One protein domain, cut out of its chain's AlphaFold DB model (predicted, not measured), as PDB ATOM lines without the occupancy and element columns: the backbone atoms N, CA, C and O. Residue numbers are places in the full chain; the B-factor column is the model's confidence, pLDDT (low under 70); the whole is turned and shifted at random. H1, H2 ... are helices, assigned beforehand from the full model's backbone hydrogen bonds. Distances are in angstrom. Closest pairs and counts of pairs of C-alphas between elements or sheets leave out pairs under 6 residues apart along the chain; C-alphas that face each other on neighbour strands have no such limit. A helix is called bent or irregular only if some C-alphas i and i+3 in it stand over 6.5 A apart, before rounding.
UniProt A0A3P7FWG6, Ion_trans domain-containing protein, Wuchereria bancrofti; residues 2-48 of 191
ATOM      1  N   GLN A   2      -6.058  52.169  -8.110       50.72
ATOM      2  CA  GLN A   2      -4.838  52.056  -7.298       50.72
ATOM      3  C   GLN A   2      -5.247  52.186  -5.827       50.72
ATOM      4  O   GLN A   2      -5.504  53.290  -5.359       50.72
ATOM      5  N   LYS A   3      -5.397  51.060  -5.120       65.70
ATOM      6  CA  LYS A   3      -5.515  51.077  -3.655       65.70
ATOM      7  C   LYS A   3      -4.205  51.605  -3.065       65.70
ATOM      8  O   LYS A   3      -3.134  51.249  -3.554       65.70
ATOM      9  N   ASP A   4      -4.309  52.434  -2.029       83.33
ATOM     10  CA  ASP A   4      -3.175  53.003  -1.298       83.33
ATOM     11  C   ASP A   4      -2.099  51.946  -0.994       83.33
ATOM     12  O   ASP A   4      -2.348  50.933  -0.330       83.33
ATOM     13  N   ILE A   5      -0.872  52.198  -1.463       85.00
ATOM     14  CA  ILE A   5       0.286  51.306  -1.275       85.00
ATOM     15  C   ILE A   5       0.527  51.056   0.223       85.00
ATOM     16  O   ILE A   5       0.863  49.944   0.628       85.00
ATOM     17  N   LYS A   6       0.297  52.079   1.058       84.65
ATOM     18  CA  LYS A   6       0.471  52.015   2.516       84.65
ATOM     19  C   LYS A   6      -0.509  51.048   3.183       84.65
ATOM     20  O   LYS A   6      -0.089  50.235   4.004       84.65
ATOM     21  N   GLU A   7      -1.783  51.091   2.796       85.89
ATOM     22  CA  GLU A   7      -2.808  50.180   3.324       85.89
ATOM     23  C   GLU A   7      -2.535  48.733   2.893       85.89
ATOM     24  O   GLU A   7      -2.638  47.807   3.698       85.89
ATOM     25  N   THR A   8      -2.079  48.542   1.651       83.72
ATOM     26  CA  THR A   8      -1.696  47.218   1.136       83.72
ATOM     27  C   THR A   8      -0.505  46.639   1.908       83.72
ATOM     28  O   THR A   8      -0.542  45.476   2.311       83.72
ATOM     29  N   ALA A   9       0.525  47.445   2.183       84.57
ATOM     30  CA  ALA A   9       1.688  47.015   2.960       84.57
ATOM     31  C   ALA A   9       1.318  46.660   4.409       84.57
ATOM     32  O   ALA A   9       1.761  45.635   4.929       84.57
ATOM     33  N   LYS A  10       0.461  47.463   5.052       86.54
ATOM     34  CA  LYS A  10      -0.023  47.199   6.414       86.54
ATOM     35  C   LYS A  10      -0.817  45.895   6.489       86.54
ATOM     36  O   LYS A  10      -0.605  45.103   7.406       86.54
ATOM     37  N   HIS A  11      -1.696  45.658   5.514       86.83
ATOM     38  CA  HIS A  11      -2.444  44.409   5.417       86.83
ATOM     39  C   HIS A  11      -1.513  43.209   5.210       86.83
ATOM     40  O   HIS A  11      -1.657  42.196   5.891       86.83
ATOM     41  N   TYR A  12      -0.518  43.342   4.326       84.03
ATOM     42  CA  TYR A  12       0.426  42.269   4.029       84.03
ATOM     43  C   TYR A  12       1.260  41.862   5.246       84.03
ATOM     44  O   TYR A  12       1.302  40.686   5.584       84.03
ATOM     45  N   VAL A  13       1.855  42.826   5.956       84.43
ATOM     46  CA  VAL A  13       2.702  42.559   7.135       84.43
ATOM     47  C   VAL A  13       1.919  41.900   8.276       84.43
ATOM     48  O   VAL A  13       2.486  41.127   9.049       84.43
ATOM     49  N   HIS A  14       0.617  42.177   8.386       84.41
ATOM     50  CA  HIS A  14      -0.245  41.527   9.374       84.41
ATOM     51  C   HIS A  14      -0.773  40.156   8.916       84.41
ATOM     52  O   HIS A  14      -1.185  39.354   9.756       84.41
ATOM     53  N   SER A  15      -0.748  39.863   7.610       84.17
ATOM     54  CA  SER A  15      -1.175  38.571   7.072       84.17
ATOM     55  C   SER A  15      -0.238  37.444   7.516       84.17
ATOM     56  O   SER A  15       0.975  37.614   7.668       84.17
ATOM     57  N   ASN A  16      -0.799  36.246   7.676       81.28
ATOM     58  CA  ASN A  16      -0.012  35.036   7.909       81.28
ATOM     59  C   ASN A  16       0.911  34.710   6.724       81.28
ATOM     60  O   ASN A  16       1.945  34.075   6.929       81.28
ATOM     61  N   ASP A  17       0.589  35.200   5.523       80.75
ATOM     62  CA  ASP A  17       1.428  35.042   4.331       80.75
ATOM     63  C   ASP A  17       2.814  35.660   4.538       80.75
ATOM     64  O   ASP A  17       3.820  35.028   4.226       80.75
ATOM     65  N   PHE A  18       2.893  36.842   5.162       82.62
ATOM     66  CA  PHE A  18       4.173  37.496   5.434       82.62
ATOM     67  C   PHE A  18       5.036  36.694   6.410       82.62
ATOM     68  O   PHE A  18       6.247  36.596   6.224       82.62
ATOM     69  N   LYS A  19       4.429  36.075   7.431       84.25
ATOM     70  CA  LYS A  19       5.160  35.222   8.385       84.25
ATOM     71  C   LYS A  19       5.739  33.986   7.700       84.25
ATOM     72  O   LYS A  19       6.877  33.619   7.981       84.25
ATOM     73  N   LEU A  20       4.971  33.354   6.809       82.19
ATOM     74  CA  LEU A  20       5.417  32.184   6.048       82.19
ATOM     75  C   LEU A  20       6.502  32.549   5.032       82.19
ATOM     76  O   LEU A  20       7.497  31.833   4.921       82.19
ATOM     77  N   ASP A  21       6.358  33.685   4.354       84.34
ATOM     78  CA  ASP A  21       7.368  34.194   3.430       84.34
ATOM     79  C   ASP A  21       8.665  34.549   4.160       84.34
ATOM     80  O   ASP A  21       9.742  34.130   3.729       84.34
ATOM     81  N   LEU A  22       8.578  35.232   5.305       82.67
ATOM     82  CA  LEU A  22       9.735  35.547   6.139       82.67
ATOM     83  C   LEU A  22      10.426  34.272   6.631       82.67
ATOM     84  O   LEU A  22      11.647  34.174   6.536       82.67
ATOM     85  N   LEU A  23       9.656  33.279   7.092       82.64
ATOM     86  CA  LEU A  23      10.188  31.978   7.497       82.64
ATOM     87  C   LEU A  23      10.916  31.294   6.331       82.64
ATOM     88  O   LEU A  23      12.029  30.807   6.510       82.64
ATOM     89  N   SER A  24      10.339  31.316   5.127       79.31
ATOM     90  CA  SER A  24      10.936  30.707   3.930       79.31
ATOM     91  C   SER A  24      12.235  31.384   3.472       79.31
ATOM     92  O   SER A  24      13.073  30.739   2.839       79.31
ATOM     93  N   LEU A  25      12.404  32.670   3.799       79.03
ATOM     94  CA  LEU A  25      13.583  33.479   3.493       79.03
ATOM     95  C   LEU A  25      14.634  33.454   4.606       79.03
ATOM     96  O   LEU A  25      15.690  34.068   4.443       79.03
ATOM     97  N   THR A  26      14.377  32.768   5.726       79.24
ATOM     98  CA  THR A  26      15.376  32.657   6.791       79.24
ATOM     99  C   THR A  26      16.661  32.037   6.226       79.24
ATOM    100  O   THR A  26      16.616  30.950   5.642       79.24
ATOM    101  N   PRO A  27      17.822  32.709   6.359       73.74
ATOM    102  CA  PRO A  27      19.075  32.283   5.742       73.74
ATOM    103  C   PRO A  27      19.729  31.160   6.554       73.74
ATOM    104  O   PRO A  27      20.875  31.253   6.989       73.74
ATOM    105  N   LEU A  28      19.005  30.061   6.757       70.86
ATOM    106  CA  LEU A  28      19.527  28.859   7.411       70.86
ATOM    107  C   LEU A  28      20.618  28.176   6.585       70.86
ATOM    108  O   LEU A  28      21.340  27.326   7.095       70.86
ATOM    109  N   ASP A  29      20.817  28.612   5.341       69.35
ATOM    110  CA  ASP A  29      21.976  28.233   4.541       69.35
ATOM    111  C   ASP A  29      23.305  28.648   5.189       69.35
ATOM    112  O   ASP A  29      24.321  28.013   4.937       69.35
ATOM    113  N   ILE A  30      23.323  29.652   6.076       70.38
ATOM    114  CA  ILE A  30      24.537  30.032   6.821       70.38
ATOM    115  C   ILE A  30      25.031  28.860   7.690       70.38
ATOM    116  O   ILE A  30      26.234  28.700   7.901       70.38
ATOM    117  N   MET A  31      24.134  27.963   8.117       67.45
ATOM    118  CA  MET A  31      24.495  26.768   8.887       67.45
ATOM    119  C   MET A  31      25.269  25.715   8.072       67.45
ATOM    120  O   MET A  31      25.864  24.807   8.665       67.45
ATOM    121  N   TYR A  32      25.339  25.846   6.739       70.87
ATOM    122  CA  TYR A  32      26.191  24.999   5.893       70.87
ATOM    123  C   TYR A  32      27.668  25.113   6.276       70.87
ATOM    124  O   TYR A  32      28.407  24.141   6.141       70.87
ATOM    125  N   VAL A  33      28.094  26.272   6.791       73.02
ATOM    126  CA  VAL A  33      29.491  26.515   7.176       73.02
ATOM    127  C   VAL A  33      29.929  25.577   8.308       73.02
ATOM    128  O   VAL A  33      31.094  25.204   8.370       73.02
ATOM    129  N   TRP A  34      29.008  25.176   9.192       75.06
ATOM    130  CA  TRP A  34      29.334  24.385  10.388       75.06
ATOM    131  C   TRP A  34      28.978  22.907  10.237       75.06
ATOM    132  O   TRP A  34      29.666  22.050  10.781       75.06
ATOM    133  N   THR A  35      27.898  22.598   9.517       71.27
ATOM    134  CA  THR A  35      27.348  21.232   9.438       71.27
ATOM    135  C   THR A  35      27.678  20.503   8.131       71.27
ATOM    136  O   THR A  35      27.384  19.316   7.999       71.27
ATOM    137  N   GLY A  36      28.317  21.185   7.175       70.88
ATOM    138  CA  GLY A  36      28.488  20.690   5.811       70.88
ATOM    139  C   GLY A  36      27.201  20.821   4.982       70.88
ATOM    140  O   GLY A  36      26.202  21.375   5.453       70.88
ATOM    141  N   PRO A  37      27.195  20.347   3.721       68.51
ATOM    142  CA  PRO A  37      26.074  20.541   2.809       68.51
ATOM    143  C   PRO A  37      24.888  19.611   3.097       68.51
ATOM    144  O   PRO A  37      24.591  18.688   2.341       68.51
ATOM    145  N   ILE A  38      24.180  19.868   4.198       71.08
ATOM    146  CA  ILE A  38      22.969  19.137   4.573       71.08
ATOM    147  C   ILE A  38      21.758  19.783   3.889       71.08
ATOM    148  O   ILE A  38      21.296  20.863   4.264       71.08
ATOM    149  N   ALA A  39      21.182  19.077   2.912       70.52
ATOM    150  CA  ALA A  39      19.996  19.526   2.177       70.52
ATOM    151  C   ALA A  39      18.763  19.770   3.076       70.52
ATOM    152  O   ALA A  39      17.880  20.537   2.696       70.52
ATOM    153  N   ALA A  40      18.716  19.177   4.276       71.19
ATOM    154  CA  ALA A  40      17.613  19.336   5.226       71.19
ATOM    155  C   ALA A  40      17.379  20.799   5.646       71.19
ATOM    156  O   ALA A  40      16.230  21.209   5.789       71.19
ATOM    157  N   TRP A  41      18.430  21.624   5.743       67.48
ATOM    158  CA  TRP A  41      18.285  23.050   6.079       67.48
ATOM    159  C   TRP A  41      17.476  23.833   5.039       67.48
ATOM    160  O   TRP A  41      16.845  24.837   5.360       67.48
ATOM    161  N   ARG A  42      17.420  23.345   3.793       77.11
ATOM    162  CA  ARG A  42      16.652  23.975   2.713       77.11
ATOM    163  C   ARG A  42      15.167  23.612   2.729       77.11
ATOM    164  O   ARG A  42      14.407  24.237   1.993       77.11
ATOM    165  N   VAL A  43      14.737  22.655   3.558       76.12
ATOM    166  CA  VAL A  43      13.325  22.233   3.655       76.12
ATOM    167  C   VAL A  43      12.426  23.395   4.077       76.12
ATOM    168  O   VAL A  43      11.286  23.478   3.638       76.12
ATOM    169  N   ILE A  44      12.948  24.361   4.834       73.90
ATOM    170  CA  ILE A  44      12.191  25.542   5.275       73.90
ATOM    171  C   ILE A  44      11.764  26.432   4.102       73.90
ATOM    172  O   ILE A  44      10.724  27.086   4.158       73.90
ATOM    173  N   ARG A  45      12.464  26.363   2.965       75.72
ATOM    174  CA  ARG A  45      12.019  27.032   1.735       75.72
ATOM    175  C   ARG A  45      10.733  26.425   1.165       75.72
ATOM    176  O   ARG A  45      10.014  27.105   0.439       75.72
ATOM    177  N   MET A  46      10.406  25.175   1.509       75.04
ATOM    178  CA  MET A  46       9.142  24.536   1.125       75.04
ATOM    179  C   MET A  46       7.939  25.128   1.873       75.04
ATOM    180  O   MET A  46       6.812  24.915   1.442       75.04
ATOM    181  N   CYS A  47       8.148  25.927   2.932       71.52
ATOM    182  CA  CYS A  47       7.073  26.646   3.626       71.52
ATOM    183  C   CYS A  47       6.382  27.706   2.751       71.52
ATOM    184  O   CYS A  47       5.319  28.194   3.130       71.52
ATOM    185  N   LYS A  48       6.903  28.000   1.551       80.22
ATOM    186  CA  LYS A  48       6.249  28.846   0.539       80.22
ATOM    187  C   LYS A  48       5.079  28.141  -0.183       80.22
ATOM    188  O   LYS A  48       4.865  28.298  -1.384       80.22
TER     189      LYS A  48
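Overview. This is residues 2 to 48 of the 191 residues of the protein "Ion_trans domain-containing protein" of Wuchereria bancrofti (UniProt A0A3P7FWG6). A long, thin rod of four helices: H1 and H2 form a corner at one end, H3 lies farther along, and H4 folds back from H3 as a helical hairpin until its last part lies beside the end of H2. Residues 2 to 12, of which 5 to 12 belong to H1, stick out from the body. The printed part has 47 residues, with H1, H2, H3 and H4 in chain order and no named strand; the class is all helix. It is extended, with a radius of gyration of the C-alphas of 15.1 A and spans of 47 by 16 by 16 A.

Arrangement. H1, residues 5 to 14, and H2, residues 16 to 24, are close but not clearly touching and about perpendicular at 73 degrees; their closest C-alphas, of Tyr 12 and Phe 18, are 6.2 A apart. H2 and H3, residues 28 to 35, are apart. H3 and H4, residues 39 to 47, form a helical hairpin and touch, with closest C-alphas Leu 28 and Trp 41 at 6.1 A and a shallow tilt of 13 degrees, opposite ways. H4 also touches H2, with closest C-alphas Ser 24 and Arg 45 at 4.4 A and a shallow tilt of 16 degrees, opposite ways. H1 is apart from H3 and H4. In H1 and H2 every O i to N i+4 pair is within hydrogen-bond range; in H3 1 of 4 is, beside 4 of 5 O i to N i+3 pairs, and in H4 0 of 5, beside 5 of 6.

Along the chain. H1 begins at C-alpha 5 (0.286, 51.306, -1.275) and is 14.5 A long; H2 is 12.4 A. H3, 11.1 A, is neither bent nor irregular, but only just: C-alphas 30 and 33 are 6.1 A apart. H4, 14.8 A, ends at C-alpha 47 (7.073, 26.646, 3.626) and is only just irregular: C-alphas 41 and 44 are 6.6 A apart.

Size, cuts and confidence. The two C-alphas farthest apart, of Gln 2 and Gly 36, are 47.6 A apart. The printed part has no cut, and its three links are tight. Mean pLDDT of the printed part is 77.1; residues 2 to 3, 29, 31, 37 and 41 are under 70.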